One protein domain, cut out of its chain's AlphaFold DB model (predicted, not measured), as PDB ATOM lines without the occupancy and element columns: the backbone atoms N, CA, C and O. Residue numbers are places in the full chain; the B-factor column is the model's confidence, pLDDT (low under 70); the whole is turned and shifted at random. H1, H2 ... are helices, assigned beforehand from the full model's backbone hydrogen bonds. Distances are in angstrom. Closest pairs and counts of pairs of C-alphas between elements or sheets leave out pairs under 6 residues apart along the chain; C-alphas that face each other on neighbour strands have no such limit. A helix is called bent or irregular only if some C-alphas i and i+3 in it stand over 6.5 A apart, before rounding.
ATOM      1  N   PHE A 230      15.890 -12.482  87.104       70.25
ATOM      2  CA  PHE A 230      15.672 -11.378  88.041       70.25
ATOM      3  C   PHE A 230      14.345 -11.500  88.821       70.25
ATOM      4  O   PHE A 230      14.331 -11.400  90.048       70.25
ATOM      5  N   TRP A 231      13.256 -11.839  88.128       76.19
ATOM      6  CA  TRP A 231      11.925 -12.030  88.718       76.19
ATOM      7  C   TRP A 231      11.807 -13.255  89.627       76.19
ATOM      8  O   TRP A 231      11.078 -13.221  90.616       76.19
ATOM      9  N   ASP A 232      12.557 -14.322  89.337       72.00
ATOM     10  CA  ASP A 232      12.636 -15.497  90.211       72.00
ATOM     11  C   ASP A 232      13.232 -15.108  91.568       72.00
ATOM     12  O   ASP A 232      12.763 -15.579  92.602       72.00
ATOM     13  N   GLN A 233      14.234 -14.224  91.577       72.38
ATOM     14  CA  GLN A 233      14.857 -13.765  92.816       72.38
ATOM     15  C   GLN A 233      13.840 -13.008  93.672       72.38
ATOM     16  O   GLN A 233      13.646 -13.382  94.828       72.38
ATOM     17  N   LEU A 234      13.134 -12.022  93.104       81.12
ATOM     18  CA  LEU A 234      12.145 -11.230  93.846       81.12
ATOM     19  C   LEU A 234      11.096 -12.132  94.502       81.12
ATOM     20  O   LEU A 234      10.891 -12.071  95.712       81.12
ATOM     21  N   CYS A 235      10.497 -13.037  93.725       81.12
ATOM     22  CA  CYS A 235       9.431 -13.904  94.219       81.12
ATOM     23  C   CYS A 235       9.912 -14.902  95.282       81.12
ATOM     24  O   CYS A 235       9.209 -15.121  96.269       81.12
ATOM     25  N   ILE A 236      11.097 -15.506  95.117       72.81
ATOM     26  CA  ILE A 236      11.643 -16.457  96.099       72.81
ATOM     27  C   ILE A 236      11.992 -15.744  97.410       72.81
ATOM     28  O   ILE A 236      11.707 -16.272  98.485       72.81
ATOM     29  N   PHE A 237      12.580 -14.548  97.341       75.31
ATOM     30  CA  PHE A 237      12.914 -13.774  98.537       75.31
ATOM     31  C   PHE A 237      11.673 -13.277  99.260       75.31
ATOM     32  O   PHE A 237      11.575 -13.444 100.471       75.31
ATOM     33  N   THR A 238      10.692 -12.753  98.534       84.56
ATOM     34  CA  THR A 238       9.399 -12.384  99.110       84.56
ATOM     35  C   THR A 238       8.753 -13.578  99.804       84.56
ATOM     36  O   THR A 238       8.396 -13.491 100.977       84.56
ATOM     37  N   TYR A 239       8.689 -14.732  99.141       81.38
ATOM     38  CA  TYR A 239       8.176 -15.956  99.750       81.38
ATOM     39  C   TYR A 239       8.926 -16.332 101.037       81.38
ATOM     40  O   TYR A 239       8.313 -16.719 102.035       81.38
ATOM     41  N   PHE A 240      10.248 -16.188 101.034       74.06
ATOM     42  CA  PHE A 240      11.087 -16.435 102.195       74.06
ATOM     43  C   PHE A 240      10.786 -15.473 103.357       74.06
ATOM     44  O   PHE A 240      10.612 -15.926 104.494       74.06
ATOM     45  N   LEU A 241      10.702 -14.168 103.090       80.06
ATOM     46  CA  LEU A 241      10.403 -13.151 104.101       80.06
ATOM     47  C   LEU A 241       9.034 -13.403 104.732       80.06
ATOM     48  O   LEU A 241       8.925 -13.391 105.954       80.06
ATOM     49  N   LEU A 242       8.034 -13.750 103.918       80.25
ATOM     50  CA  LEU A 242       6.704 -14.142 104.383       80.25
ATOM     51  C   LEU A 242       6.735 -15.412 105.239       80.25
ATOM     52  O   LEU A 242       6.152 -15.457 106.316       80.25
ATOM     53  N   SER A 243       7.437 -16.448 104.780       71.94
ATOM     54  CA  SER A 243       7.474 -17.751 105.460       71.94
ATOM     55  C   SER A 243       8.214 -17.704 106.796       71.94
ATOM     56  O   SER A 243       7.947 -18.513 107.682       71.94
ATOM     57  N   THR A 244       9.167 -16.784 106.937       68.88
ATOM     58  CA  THR A 244       9.979 -16.634 108.151       68.88
ATOM     59  C   THR A 244       9.587 -15.440 109.013       68.88
ATOM     60  O   THR A 244      10.143 -15.304 110.101       68.88
ATOM     61  N   ARG A 245       8.650 -14.601 108.552       76.50
ATOM     62  CA  ARG A 245       8.285 -13.315 109.168       76.50
ATOM     63  C   ARG A 245       9.492 -12.414 109.443       76.50
ATOM     64  O   ARG A 245       9.577 -11.758 110.474       76.50
ATOM     65  N   SER A 246      10.464 -12.415 108.531       74.31
ATOM     66  CA  SER A 246      11.726 -11.671 108.690       74.31
ATOM     67  C   SER A 246      11.652 -10.272 108.066       74.31
ATOM     68  O   SER A 246      12.533  -9.904 107.283       74.31
ATOM     69  N   TYR A 247      10.594  -9.515 108.372       83.38
ATOM     70  CA  TYR A 247      10.246  -8.256 107.695       83.38
ATOM     71  C   TYR A 247      11.277  -7.134 107.864       83.38
ATOM     72  O   TYR A 247      11.404  -6.290 106.983       83.38
ATOM     73  N   ASP A 248      12.123  -7.203 108.892       71.94
ATOM     74  CA  ASP A 248      13.235  -6.263 109.104       71.94
ATOM     75  C   ASP A 248      14.222  -6.194 107.919       71.94
ATOM     76  O   ASP A 248      14.989  -5.242 107.788       71.94
ATOM     77  N   ASN A 249      14.222  -7.201 107.037       71.94
ATOM     78  CA  ASN A 249      15.115  -7.266 105.876       71.94
ATOM     79  C   ASN A 249      14.483  -6.730 104.578       71.94
ATOM     80  O   ASN A 249      15.126  -6.786 103.527       71.94
ATOM     81  N   VAL A 250      13.240  -6.236 104.621       81.56
ATOM     82  CA  VAL A 250      12.485  -5.785 103.438       81.56
ATOM     83  C   VAL A 250      13.146  -4.593 102.758       81.56
ATOM     84  O   VAL A 250      13.381  -4.655 101.555       81.56
ATOM     85  N   GLU A 251      13.530  -3.556 103.509       77.94
ATOM     86  CA  GLU A 251      14.195  -2.372 102.934       77.94
ATOM     87  C   GLU A 251      15.470  -2.751 102.189       77.94
ATOM     88  O   GLU A 251      15.704  -2.355 101.051       77.94
ATOM     89  N   SER A 252      16.270  -3.619 102.813       66.94
ATOM     90  CA  SER A 252      17.508  -4.114 102.221       66.94
ATOM     91  C   SER A 252      17.265  -4.889 100.930       66.94
ATOM     92  O   SER A 252      18.107  -4.843 100.035       66.94
ATOM     93  N   LEU A 253      16.152  -5.619 100.824       74.56
ATOM     94  CA  LEU A 253      15.747  -6.276  99.586       74.56
ATOM     95  C   LEU A 253      15.376  -5.220  98.539       74.56
ATOM     96  O   LEU A 253      15.953  -5.205  97.455       74.56
ATOM     97  N   PHE A 254      14.450  -4.322  98.862       81.81
ATOM     98  CA  PHE A 254      13.892  -3.371  97.907       81.81
ATOM     99  C   PHE A 254      14.920  -2.376  97.374       81.81
ATOM    100  O   PHE A 254      15.016  -2.243  96.159       81.81
ATOM    101  N   ASP A 255      15.788  -1.816  98.218       72.62
ATOM    102  CA  ASP A 255      16.892  -0.948  97.782       72.62
ATOM    103  C   ASP A 255      17.754  -1.606  96.692       72.62
ATOM    104  O   ASP A 255      18.163  -0.978  95.706       72.62
ATOM    105  N   GLN A 256      18.022  -2.907  96.837       66.69
ATOM    106  CA  GLN A 256      18.803  -3.658  95.858       66.69
ATOM    107  C   GLN A 256      18.042  -3.891  94.556       66.69
ATOM    108  O   GLN A 256      18.661  -3.891  93.483       66.69
ATOM    109  N   PHE A 257      16.737  -4.147  94.643       75.19
ATOM    110  CA  PHE A 257      15.878  -4.335  93.481       75.19
ATOM    111  C   PHE A 257      15.746  -3.032  92.696       75.19
ATOM    112  O   PHE A 257      16.026  -3.044  91.499       75.19
ATOM    113  N   THR A 258      15.473  -1.916  93.373       76.56
ATOM    114  CA  THR A 258      15.392  -0.572  92.786       76.56
ATOM    115  C   THR A 258      16.679  -0.206  92.058       76.56
ATOM    116  O   THR A 258      16.639   0.078  90.867       76.56
ATOM    117  N   THR A 259      17.839  -0.353  92.713       69.81
ATOM    118  CA  THR A 259      19.146  -0.080  92.079       69.81
ATOM    119  C   THR A 259      19.335  -0.900  90.792       69.81
ATOM    120  O   THR A 259      19.837  -0.409  89.788       69.81
ATOM    121  N   THR A 260      18.901  -2.167  90.790       68.69
ATOM    122  CA  THR A 260      19.047  -3.044  89.612       68.69
ATOM    123  C   THR A 260      18.088  -2.677  88.479       68.69
ATOM    124  O   THR A 260      18.416  -2.892  87.313       68.69
ATOM    125  N   LEU A 261      16.896  -2.177  88.811       71.94
ATOM    126  CA  LEU A 261      15.915  -1.706  87.834       71.94
ATOM    127  C   LEU A 261      16.377  -0.404  87.175       71.94
ATOM    128  O   LEU A 261      16.348  -0.304  85.949       71.94
ATOM    129  N   GLU A 262      16.881   0.540  87.972       71.25
ATOM    130  CA  GLU A 262      17.432   1.815  87.498       71.25
ATOM    131  C   GLU A 262      18.577   1.602  86.495       71.25
ATOM    132  O   GLU A 262      18.588   2.215  85.424       71.25
ATOM    133  N   ASP A 263      19.483   0.661  86.778       64.25
ATOM    134  CA  ASP A 263      20.609   0.318  85.899       64.25
ATOM    135  C   ASP A 263      20.176  -0.277  84.542       64.25
ATOM    136  O   ASP A 263      20.932  -0.227  83.567       64.25
ATOM    137  N   ARG A 264      18.966  -0.849  84.442       62.25
ATOM    138  CA  ARG A 264      18.463  -1.531  83.234       62.25
ATOM    139  C   ARG A 264      17.707  -0.627  82.253       62.25
ATOM    140  O   ARG A 264      17.251  -1.133  81.232       62.25
ATOM    141  N   GLN A 265      17.592   0.679  82.515       55.47
ATOM    142  CA  GLN A 265      16.890   1.646  81.648       55.47
ATOM    143  C   GLN A 265      15.455   1.216  81.251       55.47
ATOM    144  O   GLN A 265      15.067   1.295  80.089       55.47
ATOM    145  N   ASN A 266      14.672   0.785  82.247       60.84
ATOM    146  CA  ASN A 266      13.201   0.836  82.324       60.84
ATOM    147  C   ASN A 266      12.381   0.652  81.034       60.84
ATOM    148  O   ASN A 266      11.621   1.541  80.654       60.84
ATOM    149  N   ILE A 267      12.387  -0.554  80.465       63.66
ATOM    150  CA  ILE A 267      11.163  -1.104  79.865       63.66
ATOM    151  C   ILE A 267      11.064  -2.568  80.283       63.66
ATOM    152  O   ILE A 267      11.755  -3.429  79.743       63.66
ATOM    153  N   ILE A 268      10.218  -2.851  81.275       75.25
ATOM    154  CA  ILE A 268       9.780  -4.226  81.511       75.25
ATOM    155  C   ILE A 268       8.759  -4.552  80.431       75.25
ATOM    156  O   ILE A 268       7.762  -3.836  80.288       75.25
ATOM    157  N   SER A 269       9.014  -5.617  79.675       80.06
ATOM    158  CA  SER A 269       8.074  -6.085  78.664       80.06
ATOM    159  C   SER A 269       6.826  -6.692  79.309       80.06
ATOM    160  O   SER A 269       6.828  -7.126  80.462       80.06
ATOM    161  N   TYR A 270       5.745  -6.776  78.540       80.81
ATOM    162  CA  TYR A 270       4.558  -7.517  78.958       80.81
ATOM    163  C   TYR A 270       4.884  -8.973  79.345       80.81
ATOM    164  O   TYR A 270       4.377  -9.472  80.351       80.81
ATOM    165  N   ASP A 271       5.775  -9.632  78.596       80.69
ATOM    166  CA  ASP A 271       6.180 -11.018  78.851       80.69
ATOM    167  C   ASP A 271       6.946 -11.157  80.172       80.69
ATOM    168  O   ASP A 271       6.716 -12.097  80.932       80.69
ATOM    169  N   ASP A 272       7.807 -10.191  80.496       80.81
ATOM    170  CA  ASP A 272       8.521 -10.148  81.772       80.81
ATOM    171  C   ASP A 272       7.557 -10.026  82.960       80.81
ATOM    172  O   ASP A 272       7.687 -10.761  83.944       80.81
ATOM    173  N   LEU A 273       6.556  -9.141  82.865       82.00
ATOM    174  CA  LEU A 273       5.535  -9.023  83.907       82.00
ATOM    175  C   LEU A 273       4.655 -10.280  83.978       82.00
ATOM    176  O   LEU A 273       4.320 -10.731  85.076       82.00
ATOM    177  N   GLN A 274       4.299 -10.898  82.847       82.38
ATOM    178  CA  GLN A 274       3.582 -12.177  82.856       82.38
ATOM    179  C   GLN A 274       4.375 -13.262  83.582       82.38
ATOM    180  O   GLN A 274       3.821 -13.960  84.437       82.38
ATOM    181  N   ILE A 275       5.670 -13.385  83.276       83.44
ATOM    182  CA  ILE A 275       6.578 -14.303  83.964       83.44
ATOM    183  C   ILE A 275       6.555 -14.000  85.461       83.44
ATOM    184  O   ILE A 275       6.333 -14.913  86.252       83.44
ATOM    185  N   PHE A 276       6.689 -12.737  85.864       87.12
ATOM    186  CA  PHE A 276       6.624 -12.345  87.270       87.12
ATOM    187  C   PHE A 276       5.340 -12.828  87.971       87.12
ATOM    188  O   PHE A 276       5.427 -13.468  89.022       87.12
ATOM    189  N   PHE A 277       4.153 -12.618  87.394       88.31
ATOM    190  CA  PHE A 277       2.899 -13.070  88.018       88.31
ATOM    191  C   PHE A 277       2.734 -14.597  88.014       88.31
ATOM    192  O   PHE A 277       2.171 -15.159  88.958       88.31
ATOM    193  N   ILE A 278       3.265 -15.300  87.008       85.19
ATOM    194  CA  ILE A 278       3.351 -16.770  87.018       85.19
ATOM    195  C   ILE A 278       4.236 -17.241  88.179       85.19
ATOM    196  O   ILE A 278       3.875 -18.179  88.895       85.19
ATOM    197  N   LEU A 279       5.366 -16.574  88.408       82.50
ATOM    198  CA  LEU A 279       6.270 -16.876  89.515       82.50
ATOM    199  C   LEU A 279       5.641 -16.543  90.870       82.50
ATOM    200  O   LEU A 279       5.769 -17.339  91.799       82.50
ATOM    201  N   CYS A 280       4.895 -15.442  90.979       88.50
ATOM    202  CA  CYS A 280       4.091 -15.140  92.163       88.50
ATOM    203  C   CYS A 280       3.107 -16.273  92.454       88.50
ATOM    204  O   CYS A 280       3.070 -16.779  93.566       88.50
ATOM    205  N   ARG A 281       2.367 -16.762  91.455       84.88
ATOM    206  CA  ARG A 281       1.468 -17.909  91.645       84.88
ATOM    207  C   ARG A 281       2.215 -19.172  92.088       84.88
ATOM    208  O   ARG A 281       1.688 -19.935  92.893       84.88
ATOM    209  N   LYS A 282       3.417 -19.400  91.555       80.75
ATOM    210  CA  LYS A 282       4.247 -20.568  91.874       80.75
ATOM    211  C   LYS A 282       4.767 -20.531  93.312       80.75
ATOM    212  O   LYS A 282       4.580 -21.500  94.037       80.75
ATOM    213  N   TYR A 283       5.433 -19.448  93.712       77.75
ATOM    214  CA  TYR A 283       6.101 -19.361  95.015       77.75
ATOM    215  C   TYR A 283       5.193 -18.811  96.117       77.75
ATOM    216  O   TYR A 283       5.368 -19.145  97.279       77.75
ATOM    217  N   LEU A 284       4.195 -18.001  95.768       84.62
ATOM    218  CA  LEU A 284       3.260 -17.358  96.695       84.62
ATOM    219  C   LEU A 284       1.863 -17.992  96.587       84.62
ATOM    220  O   LEU A 284       0.847 -17.318  96.714       84.62
ATOM    221  N   SER A 285       1.783 -19.303  96.357       82.00
ATOM    222  CA  SER A 285       0.509 -20.023  96.192       82.00
ATOM    223  C   SER A 285      -0.420 -19.908  97.410       82.00
ATOM    224  O   SER A 285      -1.638 -19.848  97.259       82.00
ATOM    225  N   ASN A 286       0.153 -19.798  98.613       84.94
ATOM    226  CA  ASN A 286      -0.574 -19.644  99.878       84.94
ATOM    227  C   ASN A 286      -0.761 -18.179 100.307       84.94
ATOM    228  O   ASN A 286      -1.131 -17.919 101.455       84.94
ATOM    229  N   ILE A 287      -0.504 -17.219  99.414       88.12
ATOM    230  CA  ILE A 287      -0.503 -15.792  99.748       88.12
ATOM    231  C   ILE A 287      -1.819 -15.333 100.364       88.12
ATOM    232  O   ILE A 287      -1.797 -14.621 101.356       88.12
ATOM    233  N   GLU A 288      -2.967 -15.809  99.878       89.94
ATOM    234  CA  GLU A 288      -4.262 -15.429 100.450       89.94
ATOM    235  C   GLU A 288      -4.357 -15.754 101.946       89.94
ATOM    236  O   GLU A 288      -4.872 -14.951 102.721       89.94
ATOM    237  N   HIS A 289      -3.869 -16.924 102.357       89.56
ATOM    238  CA  HIS A 289      -3.902 -17.331 103.756       89.56
ATOM    239  C   HIS A 289      -2.959 -16.479 104.608       89.56
ATOM    240  O   HIS A 289      -3.350 -16.029 105.684       89.56
ATOM    241  N   VAL A 290      -1.747 -16.229 104.101       89.31
ATOM    242  CA  VAL A 290      -0.737 -15.400 104.771       89.31
ATOM    243  C   VAL A 290      -1.260 -13.973 104.951       89.31
ATOM    244  O   VAL A 290      -1.307 -13.475 106.071       89.31
ATOM    245  N   LEU A 291      -1.761 -13.358 103.876       91.38
ATOM    246  CA  LEU A 291      -2.273 -11.989 103.886       91.38
ATOM    247  C   LEU A 291      -3.486 -11.809 104.796       91.38
ATOM    248  O   LEU A 291      -3.681 -10.724 105.335       91.38
ATOM    249  N   LYS A 292      -4.310 -12.846 104.995       89.25
ATOM    250  CA  LYS A 292      -5.452 -12.776 105.919       89.25
ATOM    251  C   LYS A 292      -5.017 -12.591 107.370       89.25
ATOM    252  O   LYS A 292      -5.733 -11.924 108.110       89.25
ATOM    253  N   GLN A 293      -3.884 -13.169 107.758       89.31
ATOM    254  CA  GLN A 293      -3.444 -13.260 109.152       89.31
ATOM    255  C   GLN A 293      -2.368 -12.246 109.532       89.31
ATOM    256  O   GLN A 293      -2.164 -12.012 110.720       89.31
ATOM    257  N   ASP A 294      -1.669 -11.690 108.547       90.44
ATOM    258  CA  ASP A 294      -0.420 -10.970 108.758       90.44
ATOM    259  C   ASP A 294      -0.445  -9.644 107.983       90.44
ATOM    260  O   ASP A 294      -0.588  -9.627 106.757       90.44
ATOM    261  N   LEU A 295      -0.402  -8.528 108.718       88.56
ATOM    262  CA  LEU A 295      -0.478  -7.180 108.150       88.56
ATOM    263  C   LEU A 295       0.829  -6.801 107.451       88.56
ATOM    264  O   LEU A 295       0.797  -6.285 106.336       88.56
ATOM    265  N   ASP A 296       1.959  -7.140 108.067       89.19
ATOM    266  CA  ASP A 296       3.298  -6.856 107.548       89.19
ATOM    267  C   ASP A 296       3.534  -7.625 106.239       89.19
ATOM    268  O   ASP A 296       4.146  -7.129 105.293       89.19
ATOM    269  N   ALA A 297       2.967  -8.832 106.131       91.19
ATOM    270  CA  ALA A 297       2.932  -9.578 104.879       91.19
ATOM    271  C   ALA A 297       2.200  -8.838 103.750       91.19
ATOM    272  O   ALA A 297       2.634  -8.891 102.597       91.19
ATOM    273  N   LEU A 298       1.072  -8.191 104.061       90.44
ATOM    274  CA  LEU A 298       0.296  -7.423 103.089       90.44
ATOM    275  C   LEU A 298       1.054  -6.177 102.655       90.44
ATOM    276  O   LEU A 298       1.161  -5.940 101.454       90.44
ATOM    277  N   GLU A 299       1.646  -5.454 103.600       87.88
ATOM    278  CA  GLU A 299       2.505  -4.311 103.304       87.88
ATOM    279  C   GLU A 299       3.676  -4.708 102.393       87.88
ATOM    280  O   GLU A 299       3.879  -4.099 101.342       87.88
ATOM    281  N   LEU A 300       4.387  -5.790 102.726       90.06
ATOM    282  CA  LEU A 300       5.495  -6.312 101.925       90.06
ATOM    283  C   LEU A 300       5.070  -6.613 100.486       90.06
ATOM    284  O   LEU A 300       5.773  -6.255  99.542       90.06
ATOM    285  N   ILE A 301       3.935  -7.288 100.304       91.31
ATOM    286  CA  ILE A 301       3.442  -7.660  98.976       91.31
ATOM    287  C   ILE A 301       3.062  -6.437  98.159       91.31
ATOM    288  O   ILE A 301       3.342  -6.396  96.961       91.31
ATOM    289  N   ILE A 302       2.438  -5.452  98.791       87.94
ATOM    290  CA  ILE A 302       2.061  -4.241  98.083       87.94
ATOM    291  C   ILE A 302       3.304  -3.466  97.656       87.94
ATOM    292  O   ILE A 302       3.426  -3.106  96.490       87.94
ATOM    293  N   ARG A 303       4.273  -3.298  98.554       87.12
ATOM    294  CA  ARG A 303       5.537  -2.638  98.222       87.12
ATOM    295  C   ARG A 303       6.332  -3.393  97.154       87.12
ATOM    296  O   ARG A 303       6.942  -2.773  96.297       87.12
ATOM    297  N   MET A 304       6.274  -4.727  97.135       88.44
ATOM    298  CA  MET A 304       6.853  -5.524  96.045       88.44
ATOM    299  C   MET A 304       6.212  -5.193  94.685       88.44
ATOM    300  O   MET A 304       6.911  -5.220  93.675       88.44
ATOM    301  N   ILE A 305       4.905  -4.913  94.644       86.94
ATOM    302  CA  ILE A 305       4.211  -4.493  93.416       86.94
ATOM    303  C   ILE A 305       4.581  -3.057  93.045       86.94
ATOM    304  O   ILE A 305       4.804  -2.800  91.868       86.94
ATOM    305  N   ASP A 306       4.688  -2.162  94.027       83.69
ATOM    306  CA  ASP A 306       5.071  -0.753  93.838       83.69
ATOM    307  C   ASP A 306       6.460  -0.607  93.189       83.69
ATOM    308  O   ASP A 306       6.718   0.312  92.419       83.69
ATOM    309  N   LEU A 307       7.353  -1.579  93.412       81.94
ATOM    310  CA  LEU A 307       8.656  -1.635  92.741       81.94
ATOM    311  C   LEU A 307       8.591  -1.910  91.235       81.94
ATOM    312  O   LEU A 307       9.601  -1.760  90.544       81.94
ATOM    313  N   LEU A 308       7.466  -2.390  90.711       83.06
ATOM    314  CA  LEU A 308       7.353  -2.744  89.303       83.06
ATOM    315  C   LEU A 308       7.067  -1.473  88.488       83.06
ATOM    316  O   LEU A 308       6.031  -0.854  88.714       83.06
ATOM    317  N   PRO A 309       7.902  -1.096  87.496       78.44
ATOM    318  CA  PRO A 309       7.612  -0.002  86.567       78.44
ATOM    319  C   PRO A 309       6.483  -0.387  85.595       78.44
ATOM    320  O   PRO A 309       6.694  -0.626  84.400       78.44
ATOM    321  N   ILE A 310       5.272  -0.488  86.136       79.69
ATOM    322  CA  ILE A 310       4.035  -0.732  85.404       79.69
ATOM    323  C   ILE A 310       3.609   0.587  84.761       79.69
ATOM    324  O   ILE A 310       3.565   1.637  85.396       79.69
ATOM    325  N   ASN A 311       3.292   0.538  83.477       80.69
ATOM    326  CA  ASN A 311       2.782   1.647  82.693       80.69
ATOM    327  C   ASN A 311       1.664   1.142  81.771       80.69
ATOM    328  O   ASN A 311       1.403  -0.055  81.680       80.69
ATOM    329  N   GLN A 312       0.995   2.048  81.062       78.19
ATOM    330  CA  GLN A 312      -0.118   1.678  80.178       78.19
ATOM    331  C   GLN A 312       0.273   0.692  79.062       78.19
ATOM    332  O   GLN A 312      -0.591  -0.021  78.562       78.19
ATOM    333  N   GLU A 313       1.547   0.637  78.671       73.50
ATOM    334  CA  GLU A 313       2.035  -0.214  77.579       73.50
ATOM    335  C   GLU A 313       2.308  -1.653  78.033       73.50
ATOM    336  O   GLU A 313       2.224  -2.578  77.225       73.50
ATOM    337  N   ASN A 314       2.609  -1.860  79.319       75.75
ATOM    338  CA  ASN A 314       2.862  -3.180  79.898       75.75
ATOM    339  C   ASN A 314       1.780  -3.626  80.900       75.75
ATOM    340  O   ASN A 314       1.872  -4.732  81.437       75.75
ATOM    341  N   ILE A 315       0.743  -2.807  81.127       73.88
ATOM    342  CA  ILE A 315      -0.336  -3.108  82.069       73.88
ATOM    343  C   ILE A 315      -1.061  -4.397  81.677       73.88
ATOM    344  O   ILE A 315      -1.477  -4.616  80.538       73.88
ATOM    345  N   ILE A 316      -1.205  -5.286  82.654       68.00
ATOM    346  CA  ILE A 316      -1.703  -6.636  82.425       68.00
ATOM    347  C   ILE A 316      -3.207  -6.710  82.682       68.00
ATOM    348  O   ILE A 316      -3.670  -6.416  83.779       68.00
ATOM    349  N   ILE A 317      -3.955  -7.259  81.720       63.19
ATOM    350  CA  ILE A 317      -5.317  -7.788  81.927       63.19
ATOM    351  C   ILE A 317      -5.321  -9.285  81.572       63.19
ATOM    352  O   ILE A 317      -6.019  -9.757  80.682       63.19
ATOM    353  N   GLY A 318      -4.449 -10.043  82.234       75.00
ATOM    354  CA  GLY A 318      -4.353 -11.499  82.133       75.00
ATOM    355  C   GLY A 318      -4.960 -12.178  83.366       75.00
ATOM    356  O   GLY A 318      -4.919 -11.606  84.460       75.00
ATOM    357  N   PRO A 319      -5.481 -13.413  83.249       81.50
ATOM    358  CA  PRO A 319      -6.195 -14.085  84.340       81.50
ATOM    359  C   PRO A 319      -5.318 -14.333  85.577       81.50
ATOM    360  O   PRO A 319      -5.812 -14.286  86.700       81.50
ATOM    361  N   VAL A 320      -4.010 -14.559  85.394       82.62
ATOM    362  CA  VAL A 320      -3.073 -14.807  86.506       82.62
ATOM    363  C   VAL A 320      -2.831 -13.539  87.325       82.62
ATOM    364  O   VAL A 320      -2.942 -13.577  88.549       82.62
ATOM    365  N   ALA A 321      -2.551 -12.415  86.662       84.44
ATOM    366  CA  ALA A 321      -2.369 -11.134  87.340       84.44
ATOM    367  C   ALA A 321      -3.678 -10.649  87.976       84.44
ATOM    368  O   ALA A 321      -3.663 -10.185  89.109       84.44
ATOM    369  N   SER A 322      -4.818 -10.836  87.298       85.56
ATOM    370  CA  SER A 322      -6.139 -10.492  87.834       85.56
ATOM    371  C   SER A 322      -6.456 -11.267  89.115       85.56
ATOM    372  O   SER A 322      -6.876 -10.669  90.106       85.56
ATOM    373  N   LEU A 323      -6.185 -12.576  89.141       88.00
ATOM    374  CA  LEU A 323      -6.357 -13.383  90.346       88.00
ATOM    375  C   LEU A 323      -5.461 -12.876  91.482       88.00
ATOM    376  O   LEU A 323      -5.951 -12.652  92.588       88.00
ATOM    377  N   PHE A 324      -4.176 -12.650  91.209       88.94
ATOM    378  CA  PHE A 324      -3.227 -12.157  92.208       88.94
ATOM    379  C   PHE A 324      -3.636 -10.785  92.768       88.94
ATOM    380  O   PHE A 324      -3.725 -10.614  93.983       88.94
ATOM    381  N   ALA A 325      -3.989  -9.842  91.890       87.00
ATOM    382  CA  ALA A 325      -4.470  -8.518  92.266       87.00
ATOM    383  C   ALA A 325      -5.766  -8.592  93.082       87.00
ATOM    384  O   ALA A 325      -5.884  -7.916  94.099       87.00
ATOM    385  N   SER A 326      -6.717  -9.456  92.707       89.88
ATOM    386  CA  SER A 326      -7.974  -9.611  93.451       89.88
ATOM    387  C   SER A 326      -7.757 -10.094  94.888       89.88
ATOM    388  O   SER A 326      -8.433  -9.629  95.806       89.88
ATOM    389  N   ILE A 327      -6.780 -10.983  95.111       91.69
ATOM    390  CA  ILE A 327      -6.426 -11.461  96.451       91.69
ATOM    391  C   ILE A 327      -5.906 -10.301  97.301       91.69
ATOM    392  O   ILE A 327      -6.313 -10.167  98.457       91.69
ATOM    393  N   ILE A 328      -5.035  -9.468  96.733       90.25
ATOM    394  CA  ILE A 328      -4.422  -8.334  97.428       90.25
ATOM    395  C   ILE A 328      -5.459  -7.252  97.700       90.25
ATOM    396  O   ILE A 328      -5.620  -6.865  98.850       90.25
ATOM    397  N   LEU A 329      -6.220  -6.834  96.686       89.69
ATOM    398  CA  LEU A 329      -7.245  -5.795  96.808       89.69
ATOM    399  C   LEU A 329      -8.321  -6.160  97.828       89.69
ATOM    400  O   LEU A 329      -8.716  -5.310  98.617       89.69
ATOM    401  N   ARG A 330      -8.760  -7.422  97.866       92.88
ATOM    402  CA  ARG A 330      -9.703  -7.882  98.893       92.88
ATOM    403  C   ARG A 330      -9.098  -7.767 100.293       92.88
ATOM    404  O   ARG A 330      -9.728  -7.204 101.174       92.88
ATOM    405  N   ASN A 331      -7.869  -8.250 100.490       92.00
ATOM    406  CA  ASN A 331      -7.212  -8.172 101.799       92.00
ATOM    407  C   ASN A 331      -6.895  -6.731 102.225       92.00
ATOM    408  O   ASN A 331      -6.978  -6.435 103.414       92.00
ATOM    409  N   LEU A 332      -6.545  -5.859 101.279       88.94
ATOM    410  CA  LEU A 332      -6.348  -4.431 101.506       88.94
ATOM    411  C   LEU A 332      -7.665  -3.764 101.892       88.94
ATOM    412  O   LEU A 332      -7.705  -3.073 102.898       88.94
ATOM    413  N   SER A 333      -8.744  -4.021 101.149       89.31
ATOM    414  CA  SER A 333     -10.078  -3.500 101.456       89.31
ATOM    415  C   SER A 333     -10.550  -3.925 102.845       89.31
ATOM    416  O   SER A 333     -11.081  -3.101 103.580       89.31
ATOM    417  N   ASP A 334     -10.335  -5.188 103.221       90.12
ATOM    418  CA  ASP A 334     -10.743  -5.722 104.526       90.12
ATOM    419  C   ASP A 334      -9.947  -5.106 105.692       90.12
ATOM    420  O   ASP A 334     -10.421  -5.093 106.828       90.12
ATOM    421  N   LYS A 335      -8.725  -4.626 105.431       88.31
ATOM    422  CA  LYS A 335      -7.796  -4.097 106.445       88.31
ATOM    423  C   LYS A 335      -7.516  -2.604 106.297       88.31
ATOM    424  O   LYS A 335      -6.641  -2.087 106.989       88.31
ATOM    425  N   LEU A 336      -8.245  -1.913 105.423       84.94
ATOM    426  CA  LEU A 336      -7.932  -0.548 105.015       84.94
ATOM    427  C   LEU A 336      -7.879   0.400 106.218       84.94
ATOM    428  O   LEU A 336      -6.911   1.139 106.363       84.94
ATOM    429  N   ASP A 337      -8.849   0.297 107.127       84.62
ATOM    430  CA  ASP A 337      -8.933   1.126 108.338       84.62
ATOM    431  C   ASP A 337      -7.751   0.926 109.303       84.62
ATOM    432  O   ASP A 337      -7.427   1.817 110.086       84.62
ATOM    433  N   VAL A 338      -7.102  -0.241 109.256       85.06
ATOM    434  CA  VAL A 338      -5.946  -0.583 110.101       85.06
ATOM    435  C   VAL A 338      -4.635  -0.145 109.451       85.06
ATOM    436  O   VAL A 338      -3.706   0.233 110.155       85.06
ATOM    437  N   ILE A 339      -4.565  -0.191 108.121       77.12
ATOM    438  CA  ILE A 339      -3.375   0.146 107.327       77.12
ATOM    439  C   ILE A 339      -3.250   1.657 107.131       77.12
ATOM    440  O   ILE A 339      -2.155   2.209 107.173       77.12
ATOM    441  N   LEU A 340      -4.376   2.340 106.930       75.12
ATOM    442  CA  LEU A 340      -4.428   3.782 106.689       75.12
ATOM    443  C   LEU A 340      -3.586   4.601 107.687       75.12
ATOM    444  O   LEU A 340      -2.853   5.474 107.229       75.12
ATOM    445  N   PRO A 341      -3.630   4.335 109.009       79.00
ATOM    446  CA  PRO A 341      -2.839   5.078 109.990       79.00
ATOM    447  C   PRO A 341      -1.353   4.696 110.050       79.00
ATOM    448  O   PRO A 341      -0.583   5.427 110.669       79.00
ATOM    449  N   THR A 342      -0.949   3.544 109.499       71.12
ATOM    450  CA  THR A 342       0.437   3.044 109.575       71.12
ATOM    451  C   THR A 342       1.282   3.456 108.374       71.12
ATOM    452  O   THR A 342       2.505   3.471 108.470       71.12
ATOM    453  N   ILE A 343       0.645   3.812 107.256       66.19
ATOM    454  CA  ILE A 343       1.316   4.274 106.042       66.19
ATOM    455  C   ILE A 343       1.682   5.761 106.180       66.19
ATOM    456  O   ILE A 343       0.814   6.604 106.404       66.19
ATOM    457  N   GLY A 344       2.970   6.085 106.020       66.38
ATOM    458  CA  GLY A 344       3.451   7.468 105.941       66.38
ATOM    459  C   GLY A 344       2.870   8.219 104.735       66.38
ATOM    460  O   GLY A 344       2.573   7.622 103.701       66.38
ATOM    461  N   GLU A 345       2.690   9.539 104.848       64.94
ATOM    462  CA  GLU A 345       2.122  10.371 103.767       64.94
ATOM    463  C   GLU A 345       2.909  10.269 102.445       64.94
ATOM    464  O   GLU A 345       2.335  10.385 101.363       64.94
ATOM    465  N   ASP A 346       4.214  10.019 102.528       62.50
ATOM    466  CA  ASP A 346       5.130   9.829 101.405       62.50
ATOM    467  C   ASP A 346       4.847   8.549 100.611       62.50
ATOM    468  O   ASP A 346       4.941   8.548  99.386       62.50
ATOM    469  N   ILE A 347       4.427   7.489 101.300       57.44
ATOM    470  CA  ILE A 347       4.043   6.217 100.686       57.44
ATOM    471  C   ILE A 347       2.645   6.346 100.060       57.44
ATOM    472  O   ILE A 347       2.411   5.857  98.962       57.44
ATOM    473  N   TRP A 348       1.717   7.084 100.681       60.78
ATOM    474  CA  TRP A 348       0.388   7.326 100.093       60.78
ATOM    475  C   TRP A 348       0.445   7.968  98.704       60.78
ATOM    476  O   TRP A 348      -0.357   7.641  97.829       60.78
ATOM    477  N   ALA A 349       1.400   8.871  98.492       55.22
ATOM    478  CA  ALA A 349       1.571   9.537  97.211       55.22
ATOM    479  C   ALA A 349       1.986   8.578  96.079       55.22
ATOM    480  O   ALA A 349       1.624   8.851  94.934       55.22
ATOM    481  N   SER A 350       2.696   7.476  96.369       52.59
ATOM    482  CA  SER A 350       3.029   6.460  95.356       52.59
ATOM    483  C   SER A 350       1.837   5.560  95.037       52.59
ATOM    484  O   SER A 350       1.586   5.264  93.877       52.59
ATOM    485  N   PHE A 351       1.019   5.233  96.037       50.81
ATOM    486  CA  PHE A 351      -0.181   4.404  95.881       50.81
ATOM    487  C   PHE A 351      -1.303   5.017  95.032       50.81
ATOM    488  O   PHE A 351      -2.152   4.289  94.517       50.81
ATOM    489  N   CYS A 352      -1.382   6.348  94.971       46.94
ATOM    490  CA  CYS A 352      -2.419   7.063  94.222       46.94
ATOM    491  C   CYS A 352      -2.016   7.420  92.782       46.94
ATOM    492  O   CYS A 352      -2.845   7.990  92.066       46.94
ATOM    493  N   GLN A 353      -0.769   7.145  92.385       44.16
ATOM    494  CA  GLN A 353      -0.298   7.265  91.001       44.16
ATOM    495  C   GLN A 353      -0.597   5.981  90.230       44.16
ATOM    496  O   GLN A 353      -0.937   6.115  89.031       44.16
TER     497      GLN A 353
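Overview. This is residues 230 to 353 of the 353 residues of the protein "Hypothetical protein" of Rotaria sp. Silwood1 (UniProt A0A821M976). Short helix H5 lies in the middle of a compact, rounded all-helix body, with the hairpin H1 and H2 on one side of it and the kinked H6 crossing it on the other; H1, H2 and H5 make a bundle of three helices side by side. H3 and H4 cover a further side, H3 bridging H1 and H6, while the small H7 lies near H5 at the end of the chain. The printed part has 124 residues with seven named helices, H1 to H7 in order, and no named strand. The radius of gyration of the C-alphas is 14.0 A, and the spans are 36 by 30 by 28 A.

Along the chain. Find C-alpha 230 at (15.672, -11.378, 88.041); from there H1 runs through residues 230 to 244, 21.6 A. H2 takes residues 247 to 263, 25.6 A, and is irregular: C-alphas 248 and 251 are 7.4 A apart. Next come H3, residues 270 to 283, 20.0 A, and H4, residues 287 to 293. Look for C-alpha 295 at (-0.478, -7.180, 108.150), where H5 begins; it runs to residue 306, 16.6 A. H6, residues 319 to 339, spans 27.2 A; it has a kink of 46 degrees near residue 333 and is irregular, with C-alphas 334 and 337 8.0 A apart. H7, residues 345 to 351, ends at C-alpha 351 (-0.181, 4.404, 95.881).

Arrangement. Start at H5, the hub, touching four helices. Residues 238 to 242 of H1 touch it, closest at the C-alphas of Leu 242 and Ala 297, 5.9 A, at a shallow tilt of 8 degrees, opposite ways. Residues 247 to 254 of H2 touch it too, closest at the C-alphas of Tyr 247 and Asp 296, 7.1 A. H6 touches H5 at a steep tilt of 50 degrees, its Ile 328 closest to Leu 298, C-alphas 7.4 A apart. H4 and H5 only just touch, only at the corner, with 3 pairs of C-alphas within 8 A, the closest those of Leu 291 and Leu 298, 5.3 A. H3 touches H1, closest at the C-alphas of Trp 231 and Phe 276, 5.5 A, and residues 320 to 324 of H6, closest at those of Phe 277 and Ala 321, 5.7 A. H7 is close to H5 but not clearly touching, the closest C-alphas, Asp 306 and Phe 351, being 7.6 A apart. Every O i to N i+4 pair is within hydrogen-bond range in H1, H3 and H5, against 10 of 13 in H2, 2 of 3 in H4, 15 of 17 in H6 and 2 of 3 in H7.

Size, cuts and confidence. The C-alphas farthest apart, Gln 265 and Gln 293, are 37.3 A from each other. The printed part has no cut, and residues 307 to 318 form the long link from H5 to H6. Look for low pLDDT at residues 263 to 267 and 343 to 353, among others; 23 residues are under 70.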